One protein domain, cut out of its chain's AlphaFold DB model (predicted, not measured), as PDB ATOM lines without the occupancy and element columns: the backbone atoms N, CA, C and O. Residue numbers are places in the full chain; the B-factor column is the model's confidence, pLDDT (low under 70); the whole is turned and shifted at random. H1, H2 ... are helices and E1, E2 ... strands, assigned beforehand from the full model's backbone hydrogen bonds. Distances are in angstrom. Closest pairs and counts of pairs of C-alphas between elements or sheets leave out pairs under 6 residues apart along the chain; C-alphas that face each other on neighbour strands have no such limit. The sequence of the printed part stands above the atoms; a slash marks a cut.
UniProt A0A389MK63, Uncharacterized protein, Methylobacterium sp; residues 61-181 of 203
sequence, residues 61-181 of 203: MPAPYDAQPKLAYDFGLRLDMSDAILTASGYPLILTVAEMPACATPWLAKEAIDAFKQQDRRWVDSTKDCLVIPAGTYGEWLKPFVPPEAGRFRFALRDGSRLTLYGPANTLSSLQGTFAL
ATOM      1  N   MET A  61     183.780 214.513 238.222       64.75
ATOM      2  CA  MET A  61     184.450 213.211 238.320       64.75
ATOM      3  C   MET A  61     185.519 213.074 237.225       64.75
ATOM      4  O   MET A  61     185.459 213.814 236.243       64.75
ATOM      5  N   PRO A  62     186.485 212.146 237.330       64.56
ATOM      6  CA  PRO A  62     187.307 211.757 236.185       64.56
ATOM      7  C   PRO A  62     186.432 211.274 235.019       64.56
ATOM      8  O   PRO A  62     185.443 210.574 235.230       64.56
ATOM      9  N   ALA A  63     186.779 211.646 233.788       57.97
ATOM     10  CA  ALA A  63     186.050 211.195 232.600       57.97
ATOM     11  C   ALA A  63     186.135 209.662 232.401       57.97
ATOM     12  O   ALA A  63     187.198 209.085 232.652       57.97
ATOM     13  N   PRO A  64     185.068 208.999 231.906       56.09
ATOM     14  CA  PRO A  64     185.048 207.549 231.693       56.09
ATOM     15  C   PRO A  64     186.031 207.105 230.596       56.09
ATOM     16  O   PRO A  64     186.323 207.866 229.675       56.09
ATOM     17  N   TYR A  65     186.547 205.872 230.712       51.25
ATOM     18  CA  TYR A  65     187.659 205.337 229.904       51.25
ATOM     19  C   TYR A  65     187.441 205.340 228.381       51.25
ATOM     20  O   TYR A  65     188.382 205.492 227.606       51.25
ATOM     21  N   ASP A  66     186.198 205.202 227.941       50.31
ATOM     22  CA  ASP A  66     185.772 205.119 226.544       50.31
ATOM     23  C   ASP A  66     185.650 206.482 225.838       50.31
ATOM     24  O   ASP A  66     185.697 206.545 224.610       50.31
ATOM     25  N   ALA A  67     185.553 207.582 226.590       50.66
ATOM     26  CA  ALA A  67     185.440 208.944 226.060       50.66
ATOM     27  C   ALA A  67     186.788 209.693 225.980       50.66
ATOM     28  O   ALA A  67     186.827 210.913 225.800       50.66
ATOM     29  N   GLN A  68     187.908 208.985 226.147       51.97
ATOM     30  CA  GLN A  68     189.218 209.593 226.382       51.97
ATOM     31  C   GLN A  68     190.095 209.681 225.120       51.97
ATOM     32  O   GLN A  68     190.207 208.716 224.361       51.97
ATOM     33  N   PRO A  69     190.795 210.809 224.895       44.78
ATOM     34  CA  PRO A  69     191.832 210.895 223.873       44.78
ATOM     35  C   PRO A  69     193.101 210.127 224.295       44.78
ATOM     36  O   PRO A  69     193.458 210.093 225.471       44.78
ATOM     37  N   LYS A  70     193.818 209.531 223.328       39.84
ATOM     38  CA  LYS A  70     195.083 208.808 223.575       39.84
ATOM     39  C   LYS A  70     196.156 209.738 224.171       39.84
ATOM     40  O   LYS A  70     196.400 210.820 223.639       39.84
ATOM     41  N   LEU A  71     196.795 209.287 225.252       42.84
ATOM     42  CA  LEU A  71     197.806 210.014 226.033       42.84
ATOM     43  C   LEU A  71     199.185 210.108 225.352       42.84
ATOM     44  O   LEU A  71     199.574 209.225 224.588       42.84
ATOM     45  N   ALA A  72     199.949 211.148 225.715       35.06
ATOM     46  CA  ALA A  72     201.403 211.227 225.539       35.06
ATOM     47  C   ALA A  72     202.114 210.604 226.760       35.06
ATOM     48  O   ALA A  72     201.648 210.757 227.886       35.06
ATOM     49  N   TYR A  73     203.214 209.883 226.523       33.44
ATOM     50  CA  TYR A  73     203.813 208.919 227.465       33.44
ATOM     51  C   TYR A  73     204.546 209.505 228.681       33.44
ATOM     52  O   TYR A  73     204.825 208.771 229.627       33.44
ATOM     53  N   ASP A  74     204.820 210.804 228.696       33.56
ATOM     54  CA  ASP A  74     205.658 211.416 229.718       33.56
ATOM     55  C   ASP A  74     204.837 212.442 230.487       33.56
ATOM     56  O   ASP A  74     204.665 213.553 230.004       33.56
ATOM     57  N   PHE A  75     204.291 212.070 231.646       35.72
ATOM     58  CA  PHE A  75     204.279 212.902 232.858       35.72
ATOM     59  C   PHE A  75     203.490 212.205 233.971       35.72
ATOM     60  O   PHE A  75     202.301 211.923 233.851       35.72
ATOM     61  N   GLY A  76     204.165 211.974 235.095       37.56
ATOM     62  CA  GLY A  76     203.565 211.559 236.355       37.56
ATOM     63  C   GLY A  76     204.084 212.435 237.489       37.56
ATOM     64  O   GLY A  76     205.145 213.043 237.361       37.56
ATOM     65  N   LEU A  77     203.343 212.406 238.601       38.41
ATOM     66  CA  LEU A  77     203.644 212.912 239.950       38.41
ATOM     67  C   LEU A  77     202.846 214.161 240.369       38.41
ATOM     68  O   LEU A  77     203.089 215.269 239.895       38.41
ATOM     69  N   ARG A  78     202.001 213.950 241.399       32.00
ATOM     70  CA  ARG A  78     201.735 214.811 242.585       32.00
ATOM     71  C   ARG A  78     200.274 215.070 242.975       32.00
ATOM     72  O   ARG A  78     200.029 215.905 243.839       32.00
ATOM     73  N   LEU A  79     199.321 214.294 242.480       37.47
ATOM     74  CA  LEU A  79     198.028 214.116 243.147       37.47
ATOM     75  C   LEU A  79     197.754 212.614 243.204       37.47
ATOM     76  O   LEU A  79     198.131 211.908 242.268       37.47
ATOM     77  N   ASP A  80     197.160 212.130 244.293       41.84
ATOM     78  CA  ASP A  80     196.663 210.754 244.431       41.84
ATOM     79  C   ASP A  80     195.450 210.562 243.504       41.84
ATOM     80  O   ASP A  80     194.292 210.537 243.902       41.84
ATOM     81  N   MET A  81     195.752 210.615 242.213       43.72
ATOM     82  CA  MET A  81     194.872 210.488 241.067       43.72
ATOM     83  C   MET A  81     195.495 209.442 240.148       43.72
ATOM     84  O   MET A  81     195.681 209.686 238.956       43.72
ATOM     85  N   SER A  82     195.885 208.299 240.719       41.16
ATOM     86  CA  SER A  82     196.469 207.164 239.994       41.16
ATOM     87  C   SER A  82     195.643 206.730 238.777       41.16
ATOM     88  O   SER A  82     196.186 206.098 237.877       41.16
ATOM     89  N   ASP A  83     194.370 207.130 238.735       46.12
ATOM     90  CA  ASP A  83     193.372 206.773 237.732       46.12
ATOM     91  C   ASP A  83     192.874 207.972 236.895       46.12
ATOM     92  O   ASP A  83     191.940 207.829 236.108       46.12
ATOM     93  N   ALA A  84     193.454 209.173 237.050       49.03
ATOM     94  CA  ALA A  84     193.055 210.328 236.243       49.03
ATOM     95  C   ALA A  84     193.812 210.374 234.916       49.03
ATOM     96  O   ALA A  84     195.042 210.398 234.868       49.03
ATOM     97  N   ILE A  85     193.053 210.471 233.829       51.44
ATOM     98  CA  ILE A  85     193.600 210.546 232.479       51.44
ATOM     99  C   ILE A  85     193.764 212.000 232.070       51.44
ATOM    100  O   ILE A  85     192.869 212.823 232.245       51.44
ATOM    101  N   LEU A  86     194.957 212.325 231.580       58.47
ATOM    102  CA  LEU A  86     195.343 213.672 231.186       58.47
ATOM    103  C   LEU A  86     194.913 213.966 229.739       58.47
ATOM    104  O   LEU A  86     194.870 213.093 228.878       58.47
ATOM    105  N   THR A  87     194.608 215.219 229.433       63.09
ATOM    106  CA  THR A  87     194.427 215.665 228.052       63.09
ATOM    107  C   THR A  87     195.776 215.848 227.359       63.09
ATOM    108  O   THR A  87     196.827 215.836 227.996       63.09
ATOM    109  N   ALA A  88     195.768 216.137 226.053       60.47
ATOM    110  CA  ALA A  88     196.979 216.519 225.315       60.47
ATOM    111  C   ALA A  88     197.707 217.747 225.908       60.47
ATOM    112  O   ALA A  88     198.874 217.977 225.617       60.47
ATOM    113  N   SER A  89     197.024 218.550 226.735       63.16
ATOM    114  CA  SER A  89     197.626 219.669 227.472       63.16
ATOM    115  C   SER A  89     198.243 219.266 228.820       63.16
ATOM    116  O   SER A  89     198.723 220.140 229.532       63.16
ATOM    117  N   GLY A  90     198.199 217.985 229.196       62.31
ATOM    118  CA  GLY A  90     198.750 217.471 230.452       62.31
ATOM    119  C   GLY A  90     197.871 217.699 231.687       62.31
ATOM    120  O   GLY A  90     198.351 217.521 232.803       62.31
ATOM    121  N   TYR A  91     196.601 218.088 231.521       71.88
ATOM    122  CA  TYR A  91     195.675 218.324 232.638       71.88
ATOM    123  C   TYR A  91     194.662 217.185 232.784       71.88
ATOM    124  O   TYR A  91     194.205 216.679 231.762       71.88
ATOM    125  N   PRO A  92     194.249 216.816 234.010       72.81
ATOM    126  CA  PRO A  92     193.216 215.809 234.236       72.81
ATOM    127  C   PRO A  92     191.927 216.139 233.488       72.81
ATOM    128  O   PRO A  92     191.386 217.237 233.644       72.81
ATOM    129  N   LEU A  93     191.434 215.188 232.700       76.00
ATOM    130  CA  LEU A  93     190.131 215.264 232.065       76.00
ATOM    131  C   LEU A  93     189.055 214.928 233.099       76.00
ATOM    132  O   LEU A  93     189.052 213.855 233.707       76.00
ATOM    133  N   ILE A  94     188.129 215.857 233.274       77.69
ATOM    134  CA  ILE A  94     186.998 215.742 234.183       77.69
ATOM    135  C   ILE A  94     185.684 215.797 233.410       77.69
ATOM    136  O   ILE A  94     185.603 216.354 232.313       77.69
ATOM    137  N   LEU A  95     184.650 215.246 234.023       78.12
ATOM    138  CA  LEU A  95     183.268 215.265 233.589       78.12
ATOM    139  C   LEU A  95     182.422 215.869 234.707       78.12
ATOM    140  O   LEU A  95     182.566 215.481 235.866       78.12
ATOM    141  N   THR A  96     181.532 216.799 234.385       79.94
ATOM    142  CA  THR A  96     180.539 217.270 235.353       79.94
ATOM    143  C   THR A  96     179.452 216.218 235.551       79.94
ATOM    144  O   THR A  96     178.903 215.700 234.583       79.94
ATOM    145  N   VAL A  97     179.112 215.895 236.797       74.94
ATOM    146  CA  VAL A  97     178.059 214.901 237.111       74.94
ATOM    147  C   VAL A  97     176.741 215.549 237.523       74.94
ATOM    148  O   VAL A  97     175.691 214.918 237.461       74.94
ATOM    149  N   ALA A  98     176.797 216.826 237.890       78.81
ATOM    150  CA  ALA A  98     175.662 217.668 238.225       78.81
ATOM    151  C   ALA A  98     175.822 219.041 237.557       78.81
ATOM    152  O   ALA A  98     176.899 219.381 237.055       78.81
ATOM    153  N   GLU A  99     174.750 219.835 237.549       86.38
ATOM    154  CA  GLU A  99     174.875 221.257 237.229       86.38
ATOM    155  C   GLU A  99     175.777 221.932 238.263       86.38
ATOM    156  O   GLU A  99     175.622 221.712 239.466       86.38
ATOM    157  N   MET A 100     176.708 222.766 237.804       88.31
ATOM    158  CA  MET A 100     177.606 223.481 238.704       88.31
ATOM    159  C   MET A 100     177.761 224.950 238.317       88.31
ATOM    160  O   MET A 100     177.844 225.266 237.125       88.31
ATOM    161  N   PRO A 101     177.853 225.856 239.301       91.94
ATOM    162  CA  PRO A 101     178.166 227.245 239.034       91.94
ATOM    163  C   PRO A 101     179.657 227.393 238.720       91.94
ATOM    164  O   PRO A 101     180.515 226.845 239.417       91.94
ATOM    165  N   ALA A 102     179.973 228.162 237.683       92.25
ATOM    166  CA  ALA A 102     181.336 228.520 237.333       92.25
ATOM    167  C   ALA A 102     181.424 230.009 236.975       92.25
ATOM    168  O   ALA A 102     180.572 230.527 236.259       92.25
ATOM    169  N   CYS A 103     182.458 230.701 237.447       93.50
ATOM    170  CA  CYS A 103     182.621 232.142 237.257       93.50
ATOM    171  C   CYS A 103     184.034 232.514 236.797       93.50
ATOM    172  O   CYS A 103     184.982 231.743 236.952       93.50
ATOM    173  N   ALA A 104     184.203 233.716 236.249       92.94
ATOM    174  CA  ALA A 104     185.491 234.201 235.748       92.94
ATOM    175  C   ALA A 104     186.534 234.463 236.851       92.94
ATOM    176  O   ALA A 104     187.733 234.497 236.569       92.94
ATOM    177  N   THR A 105     186.104 234.635 238.106       91.19
ATOM    178  CA  THR A 105     186.992 234.884 239.253       91.19
ATOM    179  C   THR A 105     186.715 233.902 240.396       91.19
ATOM    180  O   THR A 105     185.581 233.443 240.548       91.19
ATOM    181  N   PRO A 106     187.721 233.577 241.232       87.62
ATOM    182  CA  PRO A 106     187.539 232.644 242.345       87.62
ATOM    183  C   PRO A 106     186.611 233.184 243.443       87.62
ATOM    184  O   PRO A 106     185.934 232.399 244.100       87.62
ATOM    185  N   TRP A 107     186.545 234.507 243.629       89.31
ATOM    186  CA  TRP A 107     185.662 235.140 244.615       89.31
ATOM    187  C   TRP A 107     184.191 235.006 244.220       89.31
ATOM    188  O   TRP A 107     183.396 234.504 245.009       89.31
ATOM    189  N   LEU A 108     183.859 235.341 242.968       91.31
ATOM    190  CA  LEU A 108     182.508 235.148 242.434       91.31
ATOM    191  C   LEU A 108     182.119 233.672 242.413       91.31
ATOM    192  O   LEU A 108     180.980 233.332 242.707       91.31
ATOM    193  N   ALA A 109     183.068 232.780 242.111       90.88
ATOM    194  CA  ALA A 109     182.810 231.347 242.156       90.88
ATOM    195  C   ALA A 109     182.402 230.883 243.559       90.88
ATOM    196  O   ALA A 109     181.475 230.089 243.676       90.88
ATOM    197  N   LYS A 110     183.032 231.400 244.622       88.19
ATOM    198  CA  LYS A 110     182.612 231.099 245.996       88.19
ATOM    199  C   LYS A 110     181.181 231.562 246.269       88.19
ATOM    200  O   LYS A 110     180.384 230.769 246.762       88.19
ATOM    201  N   GLU A 111     180.853 232.806 245.934       90.69
ATOM    202  CA  GLU A 111     179.496 233.339 246.124       90.69
ATOM    203  C   GLU A 111     178.460 232.523 245.338       90.69
ATOM    204  O   GLU A 111     177.418 232.156 245.875       90.69
ATOM    205  N   ALA A 112     178.791 232.131 244.105       91.00
ATOM    206  CA  ALA A 112     177.938 231.302 243.265       91.00
ATOM    207  C   ALA A 112     177.731 229.890 243.834       91.00
ATOM    208  O   ALA A 112     176.623 229.358 243.783       91.00
ATOM    209  N   ILE A 113     178.780 229.285 244.402       87.94
ATOM    210  CA  ILE A 113     178.695 228.000 245.110       87.94
ATOM    211  C   ILE A 113     177.779 228.127 246.331       87.94
ATOM    212  O   ILE A 113     176.938 227.258 246.559       87.94
ATOM    213  N   ASP A 114     177.927 229.196 247.111       87.94
ATOM    214  CA  ASP A 114     177.125 229.421 248.312       87.94
ATOM    215  C   ASP A 114     175.647 229.694 247.960       87.94
ATOM    216  O   ASP A 114     174.760 229.139 248.611       87.94
ATOM    217  N   ALA A 115     175.370 230.417 246.869       87.75
ATOM    218  CA  ALA A 115     174.022 230.591 246.320       87.75
ATOM    219  C   ALA A 115     173.407 229.260 245.845       87.75
ATOM    220  O   ALA A 115     172.267 228.941 246.185       87.75
ATOM    221  N   PHE A 116     174.173 228.427 245.129       85.81
ATOM    222  CA  PHE A 116     173.717 227.100 244.690       85.81
ATOM    223  C   PHE A 116     173.381 226.173 245.862       85.81
ATOM    224  O   PHE A 116     172.361 225.486 245.825       85.81
ATOM    225  N   LYS A 117     174.187 226.186 246.932       83.12
ATOM    226  CA  LYS A 117     173.889 225.433 248.166       83.12
ATOM    227  C   LYS A 117     172.575 225.878 248.814       83.12
ATOM    228  O   LYS A 117     171.893 225.058 249.421       83.12
ATOM    229  N   GLN A 118     172.214 227.152 248.671       85.31
ATOM    230  CA  GLN A 118     170.950 227.727 249.148       85.31
ATOM    231  C   GLN A 118     169.799 227.585 248.138       85.31
ATOM    232  O   GLN A 118     168.722 228.128 248.366       85.31
ATOM    233  N   GLN A 119     170.002 226.846 247.041       85.94
ATOM    234  CA  GLN A 119     169.037 226.664 245.950       85.94
ATOM    235  C   GLN A 119     168.668 227.965 245.209       85.94
ATOM    236  O   GLN A 119     167.665 228.015 244.498       85.94
ATOM    237  N   ASP A 120     169.504 229.004 245.299       89.00
ATOM    238  CA  ASP A 120     169.329 230.264 244.574       89.00
ATOM    239  C   ASP A 120     170.098 230.259 243.245       89.00
ATOM    240  O   ASP A 120     171.073 230.981 243.025       89.00
ATOM    241  N   ARG A 121     169.643 229.413 242.315       90.00
ATOM    242  CA  ARG A 121     170.185 229.380 240.946       90.00
ATOM    243  C   ARG A 121     170.039 230.731 240.235       90.00
ATOM    244  O   ARG A 121     170.900 231.101 239.440       90.00
ATOM    245  N   ARG A 122     168.962 231.470 240.528       92.12
ATOM    246  CA  ARG A 122     168.640 232.743 239.864       92.12
ATOM    247  C   ARG A 122     169.731 233.781 240.090       92.12
ATOM    248  O   ARG A 122     170.024 234.539 239.171       92.12
ATOM    249  N   TRP A 123     170.348 233.786 241.271       93.00
ATOM    250  CA  TRP A 123     171.486 234.652 241.555       93.00
ATOM    251  C   TRP A 123     172.633 234.431 240.560       93.00
ATOM    252  O   TRP A 123     173.117 235.395 239.963       93.00
ATOM    253  N   VAL A 124     173.002 233.173 240.295       91.19
ATOM    254  CA  VAL A 124     174.073 232.828 239.342       91.19
ATOM    255  C   VAL A 124     173.699 233.226 237.920       91.19
ATOM    256  O   VAL A 124     174.508 233.857 237.246       91.19
ATOM    257  N   ASP A 125     172.469 232.932 237.491       91.25
ATOM    258  CA  ASP A 125     171.982 233.290 236.150       91.25
ATOM    259  C   ASP A 125     171.925 234.818 235.936       91.25
ATOM    260  O   ASP A 125     172.068 235.302 234.813       91.25
ATOM    261  N   SER A 126     171.729 235.593 237.010       93.06
ATOM    262  CA  SER A 126     171.707 237.063 236.975       93.06
ATOM    263  C   SER A 126     173.090 237.716 237.084       93.06
ATOM    264  O   SER A 126     173.239 238.906 236.791       93.06
ATOM    265  N   THR A 127     174.106 236.957 237.500       94.69
ATOM    266  CA  THR A 127     175.446 237.479 237.762       94.69
ATOM    267  C   THR A 127     176.277 237.462 236.490       94.69
ATOM    268  O   THR A 127     176.603 236.414 235.931       94.69
ATOM    269  N   LYS A 128     176.665 238.657 236.042       89.50
ATOM    270  CA  LYS A 128     177.595 238.815 234.926       89.50
ATOM    271  C   LYS A 128     178.914 238.110 235.260       89.50
ATOM    272  O   LYS A 128     179.406 238.217 236.376       89.50
ATOM    273  N   ASP A 129     179.475 237.408 234.281       92.56
ATOM    274  CA  ASP A 129     180.717 236.628 234.397       92.56
ATOM    275  C   ASP A 129     180.596 235.305 235.177       92.56
ATOM    276  O   ASP A 129     181.611 234.652 235.441       92.56
ATOM    277  N   CYS A 130     179.370 234.874 235.485       92.12
ATOM    278  CA  CYS A 130     179.054 233.526 235.943       92.12
ATOM    279  C   CYS A 130     178.192 232.778 234.919       92.12
ATOM    280  O   CYS A 130     177.531 233.370 234.067       92.12
ATOM    281  N   LEU A 131     178.233 231.452 234.990       92.50
ATOM    282  CA  LEU A 131     177.427 230.556 234.175       92.50
ATOM    283  C   LEU A 131     177.225 229.215 234.876       92.50
ATOM    284  O   LEU A 131     178.049 228.777 235.680       92.50
ATOM    285  N   VAL A 132     176.127 228.549 234.532       91.88
ATOM    286  CA  VAL A 132     175.843 227.190 234.991       91.88
ATOM    287  C   VAL A 132     176.374 226.210 233.954       91.88
ATOM    288  O   VAL A 132     175.878 226.149 232.828       91.88
ATOM    289  N   ILE A 133     177.394 225.441 234.327       90.19
ATOM    290  CA  ILE A 133     177.891 224.346 233.500       90.19
ATOM    291  C   ILE A 133     176.921 223.166 233.655       90.19
ATOM    292  O   ILE A 133     176.698 222.720 234.784       90.19
ATOM    293  N   PRO A 134     176.352 222.633 232.559       84.94
ATOM    294  CA  PRO A 134     175.444 221.499 232.641       84.94
ATOM    295  C   PRO A 134     176.193 220.213 233.007       84.94
ATOM    296  O   PRO A 134     177.385 220.074 232.717       84.94
ATOM    297  N   ALA A 135     175.481 219.248 233.588       83.50
ATOM    298  CA  ALA A 135     175.983 217.885 233.757       83.50
ATOM    299  C   ALA A 135     176.364 217.261 232.397       83.50
ATOM    300  O   ALA A 135     175.782 217.588 231.360       83.50
ATOM    301  N   GLY A 136     177.344 216.361 232.396       76.00
ATOM    302  CA  GLY A 136     177.878 215.717 231.197       76.00
ATOM    303  C   GLY A 136     178.877 216.570 230.404       76.00
ATOM    304  O   GLY A 136     179.260 216.195 229.298       76.00
ATOM    305  N   THR A 137     179.304 217.717 230.936       82.75
ATOM    306  CA  THR A 137     180.278 218.598 230.282       82.75
ATOM    307  C   THR A 137     181.695 218.143 230.590       82.75
ATOM    308  O   THR A 137     182.078 218.006 231.753       82.75
ATOM    309  N   TYR A 138     182.496 217.968 229.543       82.19
ATOM    310  CA  TYR A 138     183.915 217.666 229.677       82.19
ATOM    311  C   TYR A 138     184.737 218.934 229.914       82.19
ATOM    312  O   TYR A 138     184.509 219.992 229.315       82.19
ATOM    313  N   GLY A 139     185.745 218.812 230.767       82.38
ATOM    314  CA  GLY A 139     186.686 219.883 231.039       82.38
ATOM    315  C   GLY A 139     188.034 219.369 231.508       82.38
ATOM    316  O   GLY A 139     188.245 218.180 231.702       82.38
ATOM    317  N   GLU A 140     188.956 220.294 231.700       82.50
ATOM    318  CA  GLU A 140     190.280 220.026 232.241       82.50
ATOM    319  C   GLU A 140     190.421 220.666 233.608       82.50
ATOM    320  O   GLU A 140     190.114 221.848 233.785       82.50
ATOM    321  N   TRP A 141     190.945 219.913 234.567       81.31
ATOM    322  CA  TRP A 141     191.209 220.422 235.900       81.31
ATOM    323  C   TRP A 141     192.594 221.067 235.978       81.31
ATOM    324  O   TRP A 141     193.606 220.402 236.167       81.31
ATOM    325  N   LEU A 142     192.654 222.389 235.816       81.06
ATOM    326  CA  LEU A 142     193.927 223.114 235.763       81.06
ATOM    327  C   LEU A 142     194.573 223.268 237.141       81.06
ATOM    328  O   LEU A 142     195.797 223.216 237.267       81.06
ATOM    329  N   LYS A 143     193.759 223.530 238.172       74.56
ATOM    330  CA  LYS A 143     194.230 223.670 239.553       74.56
ATOM    331  C   LYS A 143     193.157 223.216 240.548       74.56
ATOM    332  O   LYS A 143     192.054 223.767 240.508       74.56
ATOM    333  N   PRO A 144     193.481 222.288 241.470       63.22
ATOM    334  CA  PRO A 144     192.514 221.717 242.400       63.22
ATOM    335  C   PRO A 144     191.954 222.695 243.408       63.22
ATOM    336  O   PRO A 144     190.770 222.641 243.702       63.22
ATOM    337  N   PHE A 145     192.777 223.615 243.896       68.44
ATOM    338  CA  PHE A 145     192.346 224.547 244.917       68.44
ATOM    339  C   PHE A 145     192.923 225.934 244.663       68.44
ATOM    340  O   PHE A 145     194.135 226.126 244.514       68.44
ATOM    341  N   VAL A 146     192.029 226.906 244.609       62.16
ATOM    342  CA  VAL A 146     192.284 228.333 244.546       62.16
ATOM    343  C   VAL A 146     191.476 228.943 245.686       62.16
ATOM    344  O   VAL A 146     190.260 228.744 245.743       62.16
ATOM    345  N   PRO A 147     192.124 229.651 246.623       62.38
ATOM    346  CA  PRO A 147     191.397 230.362 247.658       62.38
ATOM    347  C   PRO A 147     190.342 231.285 247.026       62.38
ATOM    348  O   PRO A 147     190.664 231.957 246.041       62.38
ATOM    349  N   PRO A 148     189.110 231.326 247.557       53.03
ATOM    350  CA  PRO A 148     188.677 230.748 248.836       53.03
ATOM    351  C   PRO A 148     187.822 229.459 248.716       53.03
ATOM    352  O   PRO A 148     186.732 229.452 249.259       53.03
ATOM    353  N   GLU A 149     188.302 228.378 248.075       69.12
ATOM    354  CA  GLU A 149     187.625 227.051 247.911       69.12
ATOM    355  C   GLU A 149     187.086 226.739 246.500       69.12
ATOM    356  O   GLU A 149     186.229 225.875 246.321       69.12
ATOM    357  N   ALA A 150     187.624 227.389 245.466       79.44
ATOM    358  CA  ALA A 150     187.277 227.093 244.078       79.44
ATOM    359  C   ALA A 150     188.374 226.279 243.371       79.44
ATOM    360  O   ALA A 150     189.566 226.494 243.583       79.44
ATOM    361  N   GLY A 151     187.994 225.381 242.469       84.00
ATOM    362  CA  GLY A 151     188.896 224.794 241.479       84.00
ATOM    363  C   GLY A 151     188.979 225.677 240.240       84.00
ATOM    364  O   GLY A 151     188.017 226.366 239.911       84.00
ATOM    365  N   ARG A 152     190.115 225.661 239.535       88.00
ATOM    366  CA  ARG A 152     190.248 226.290 238.211       88.00
ATOM    367  C   ARG A 152     190.134 225.223 237.135       88.00
ATOM    368  O   ARG A 152     190.916 224.271 237.129       88.00
ATOM    369  N   PHE A 153     189.227 225.433 236.195       89.19
ATOM    370  CA  PHE A 153     188.882 224.473 235.157       89.19
ATOM    371  C   PHE A 153     188.899 225.116 233.780       89.19
ATOM    372  O   PHE A 153     188.688 226.322 233.655       89.19
ATOM    373  N   ARG A 154     189.106 224.311 232.742       88.94
ATOM    374  CA  ARG A 154     188.927 224.719 231.348       88.94
ATOM    375  C   ARG A 154     187.885 223.826 230.688       88.94
ATOM    376  O   ARG A 154     188.162 222.658 230.444       88.94
ATOM    377  N   PHE A 155     186.703 224.363 230.413       86.06
ATOM    378  CA  PHE A 155     185.594 223.615 229.812       86.06
ATOM    379  C   PHE A 155     185.567 223.781 228.300       86.06
ATOM    380  O   PHE A 155     185.911 224.849 227.788       86.06
ATOM    381  N   ALA A 156     185.133 222.732 227.606       80.25
ATOM    382  CA  ALA A 156     184.684 222.823 226.224       80.25
ATOM    383  C   ALA A 156     183.168 223.053 226.231       80.25
ATOM    384  O   ALA A 156     182.409 222.207 226.702       80.25
ATOM    385  N   LEU A 157     182.730 224.220 225.764       76.00
ATOM    386  CA  LEU A 157     181.315 224.569 225.701       76.00
ATOM    387  C   LEU A 157     180.656 223.996 224.438       76.00
ATOM    388  O   LEU A 157     181.324 223.592 223.486       76.00
ATOM    389  N   ARG A 158     179.317 223.972 224.423       70.94
ATOM    390  CA  ARG A 158     178.519 223.436 223.304       70.94
ATOM    391  C   ARG A 158     178.735 224.169 221.979       70.94
ATOM    392  O   ARG A 158     178.532 223.577 220.926       70.94
ATOM    393  N   ASP A 159     179.131 225.434 222.030       73.12
ATOM    394  CA  ASP A 159     179.450 226.257 220.860       73.12
ATOM    395  C   ASP A 159     180.868 226.000 220.306       73.12
ATOM    396  O   ASP A 159     181.288 226.647 219.349       73.12
ATOM    397  N   GLY A 160     181.614 225.064 220.903       69.44
ATOM    398  CA  GLY A 160     182.994 224.744 220.541       69.44
ATOM    399  C   GLY A 160     184.033 225.689 221.148       69.44
ATOM    400  O   GLY A 160     185.234 225.462 220.984       69.44
ATOM    401  N   SER A 161     183.610 226.727 221.875       77.44
ATOM    402  CA  SER A 161     184.526 227.607 222.591       77.44
ATOM    403  C   SER A 161     185.133 226.905 223.810       77.44
ATOM    404  O   SER A 161     184.582 225.947 224.365       77.44
ATOM    405  N   ARG A 162     186.310 227.377 224.235       81.44
ATOM    406  CA  ARG A 162     186.975 226.905 225.455       81.44
ATOM    407  C   ARG A 162     187.091 228.055 226.436       81.44
ATOM    408  O   ARG A 162     187.747 229.050 226.133       81.44
ATOM    409  N   LEU A 163     186.513 227.898 227.623       87.69
ATOM    410  CA  LEU A 163     186.568 228.911 228.677       87.69
ATOM    411  C   LEU A 163     187.285 228.382 229.908       87.69
ATOM    412  O   LEU A 163     187.108 227.232 230.301       87.69
ATOM    413  N   THR A 164     188.093 229.249 230.518       91.06
ATOM    414  CA  THR A 164     188.719 228.975 231.812       91.06
ATOM    415  C   THR A 164     187.934 229.672 232.907       91.06
ATOM    416  O   THR A 164     187.830 230.895 232.892       91.06
ATOM    417  N   LEU A 165     187.405 228.898 233.846       93.19
ATOM    418  CA  LEU A 165     186.506 229.369 234.893       93.19
ATOM    419  C   LEU A 165     186.894 228.767 236.242       93.19
ATOM    420  O   LEU A 165     187.656 227.800 236.324       93.19
ATOM    421  N   TYR A 166     186.345 229.347 237.297       92.06
ATOM    422  CA  TYR A 166     186.462 228.888 238.667       92.06
ATOM    423  C   TYR A 166     185.125 228.302 239.105       92.06
ATOM    424  O   TYR A 166     184.096 228.925 238.877       92.06
ATOM    425  N   GLY A 167     185.125 227.124 239.716       90.44
ATOM    426  CA  GLY A 167     183.905 226.437 240.150       90.44
ATOM    427  C   GLY A 167     184.157 225.565 241.378       90.44
ATOM    428  O   GLY A 167     185.267 225.593 241.916       90.44
ATOM    429  N   PRO A 168     183.171 224.784 241.838       84.62
ATOM    430  CA  PRO A 168     183.347 223.913 242.992       84.62
ATOM    431  C   PRO A 168     184.434 222.870 242.717       84.62
ATOM    432  O   PRO A 168     184.335 222.064 241.793       84.62
ATOM    433  N   ALA A 169     185.489 222.889 243.529       69.56
ATOM    434  CA  ALA A 169     186.413 221.772 243.618       69.56
ATOM    435  C   ALA A 169     185.875 220.797 244.660       69.56
ATOM    436  O   ALA A 169     185.805 221.126 245.843       69.56
ATOM    437  N   ASN A 170     185.508 219.594 244.228       65.56
ATOM    438  CA  ASN A 170     185.273 218.501 245.163       65.56
ATOM    439  C   ASN A 170     186.530 218.306 246.030       65.56
ATOM    440  O   ASN A 170     187.657 218.377 245.528       65.56
ATOM    441  N   THR A 171     186.364 218.042 247.325       49.94
ATOM    442  CA  THR A 171     187.486 217.591 248.157       49.94
ATOM    443  C   THR A 171     187.936 216.217 247.658       49.94
ATOM    444  O   THR A 171     187.100 215.360 247.379       49.94
ATOM    445  N   LEU A 172     189.245 215.980 247.515       40.53
ATOM    446  CA  LEU A 172     189.797 214.721 246.972       40.53
ATOM    447  C   LEU A 172     189.275 213.464 247.695       40.53
ATOM    448  O   LEU A 172     189.053 212.437 247.063       40.53
ATOM    449  N   SER A 173     188.981 213.567 248.991       35.84
ATOM    450  CA  SER A 173     188.380 212.497 249.793       35.84
ATOM    451  C   SER A 173     186.978 212.080 249.325       35.84
ATOM    452  O   SER A 173     186.594 210.934 249.519       35.84
ATOM    453  N   SER A 174     186.231 212.962 248.654       39.66
ATOM    454  CA  SER A 174     184.934 212.625 248.043       39.66
ATOM    455  C   SER A 174     185.047 211.879 246.706       39.66
ATOM    456  O   SER A 174     184.059 211.313 246.255       39.66
ATOM    457  N   LEU A 175     186.237 211.853 246.092       40.84
ATOM    458  CA  LEU A 175     186.525 211.074 244.881       40.84
ATOM    459  C   LEU A 175     187.149 209.705 245.209       40.84
ATOM    460  O   LEU A 175     187.023 208.778 244.417       40.84
ATOM    461  N   GLN A 176     187.789 209.563 246.377       37.56
ATOM    462  CA  GLN A 176     188.442 208.323 246.825       37.56
ATOM    463  C   GLN A 176     187.455 207.215 247.245       37.56
ATOM    464  O   GLN A 176     187.775 206.041 247.092       37.56
ATOM    465  N   GLY A 177     186.254 207.557 247.727       32.31
ATOM    466  CA  GLY A 177     185.227 206.565 248.102       32.31
ATOM    467  C   GLY A 177     184.506 205.914 246.913       32.31
ATOM    468  O   GLY A 177     183.967 204.816 247.003       32.31
ATOM    469  N   THR A 178     184.526 206.557 245.743       41.09
ATOM    470  CA  THR A 178     183.657 206.182 244.612       41.09
ATOM    471  C   THR A 178     184.267 205.131 243.674       41.09
ATOM    472  O   THR A 178     183.579 204.621 242.792       41.09
ATOM    473  N   PHE A 179     185.537 204.757 243.857       41.53
ATOM    474  CA  PHE A 179     186.236 203.846 242.947       41.53
ATOM    475  C   PHE A 179     186.944 202.710 243.687       41.53
ATOM    476  O   PHE A 179     188.165 202.678 243.804       41.53
ATOM    477  N   ALA A 180     186.181 201.687 244.075       33.81
ATOM    478  CA  ALA A 180     186.712 200.327 244.087       33.81
ATOM    479  C   ALA A 180     186.818 199.830 242.631       33.81
ATOM    480  O   ALA A 180     186.060 198.964 242.195       33.81
ATOM    481  N   LEU A 181     187.727 200.415 241.841       36.84
ATOM    482  CA  LEU A 181     188.160 199.781 240.597       36.84
ATOM    483  C   LEU A 181     188.868 198.473 240.987       36.84
ATOM    484  O   LEU A 181     189.649 198.482 241.945       36.84
TER     485      LEU A 181
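AT A GLANCE: This is residues 61 to 181 of the 203 residues of an uncharacterized protein of Methylobacterium sp (UniProt A0A389MK63). A strongly twisted four-stranded sheet, E1, E4, E5 and E6, is partly face to face with a small crossed sheet, E2 and E3, with H1 and H2 packed beside this pair. Residues 61 to 92, without a named element, loop out at the end far from H2. The 121 printed residues have three named helices and six named strands, in the order E1 E2 H1 H2 E3 E4 E5 E6 H3. The class is mixed, under half of the residues being in named elements; the whole is compact, radius of gyration of the C-alphas 14.5 A, spanning 43 by 32 by 23 A.

HOW THE PARTS SIT: E1, residues 93 to 96, is the antiparallel neighbour of E4, residues 138 to 146; N 94 and O 139 are 2.8 A apart. E2, residues 100 to 103, is that of E3, residues 130 to 133; N 102 and O 131 are 2.8 A apart. H1, residues 106 to 117, makes two layers with the larger sheet, being on one face at a height over the sheet of 7.1 A. H1 and H2, residues 121 to 126, form a helical hairpin; residues 112 to 116 of H1 alone touch H2, closest C-alphas Ala 112 and Val 124, 5.7 A. E4, E5, residues 150 to 156, and E6, residues 162 to 168, form a meander, successive antiparallel neighbours; N 140 and O 154, and N 153 and O 165, are each 2.8 A apart. The sheets form a sandwich, face to face, strands at 76 degrees; the closest C-alphas of E2 and E6 are Ala 102 and Gly 167, 4.3 A. H3, residues 173 to 176, touches no helix. Every O i to N i+4 pair is within hydrogen-bond range in H1 and H2; H3 is too short for one.

IN THESE COORDINATES: E1 begins at C-alpha 93, (190.131, 215.264, 232.065). H1 is 16.5 A long and E4 20.1 A. H3 ends at C-alpha 176, (188.442, 208.323, 246.825).

THE WHOLE: The C-alphas farthest apart, Tyr 73 and Arg 122, are 44.3 A apart. The printed part has no cut, and the links between named elements are tight. Residues 61 to 90, 144 to 149, 160 and 169 to 181 have pLDDT under 70.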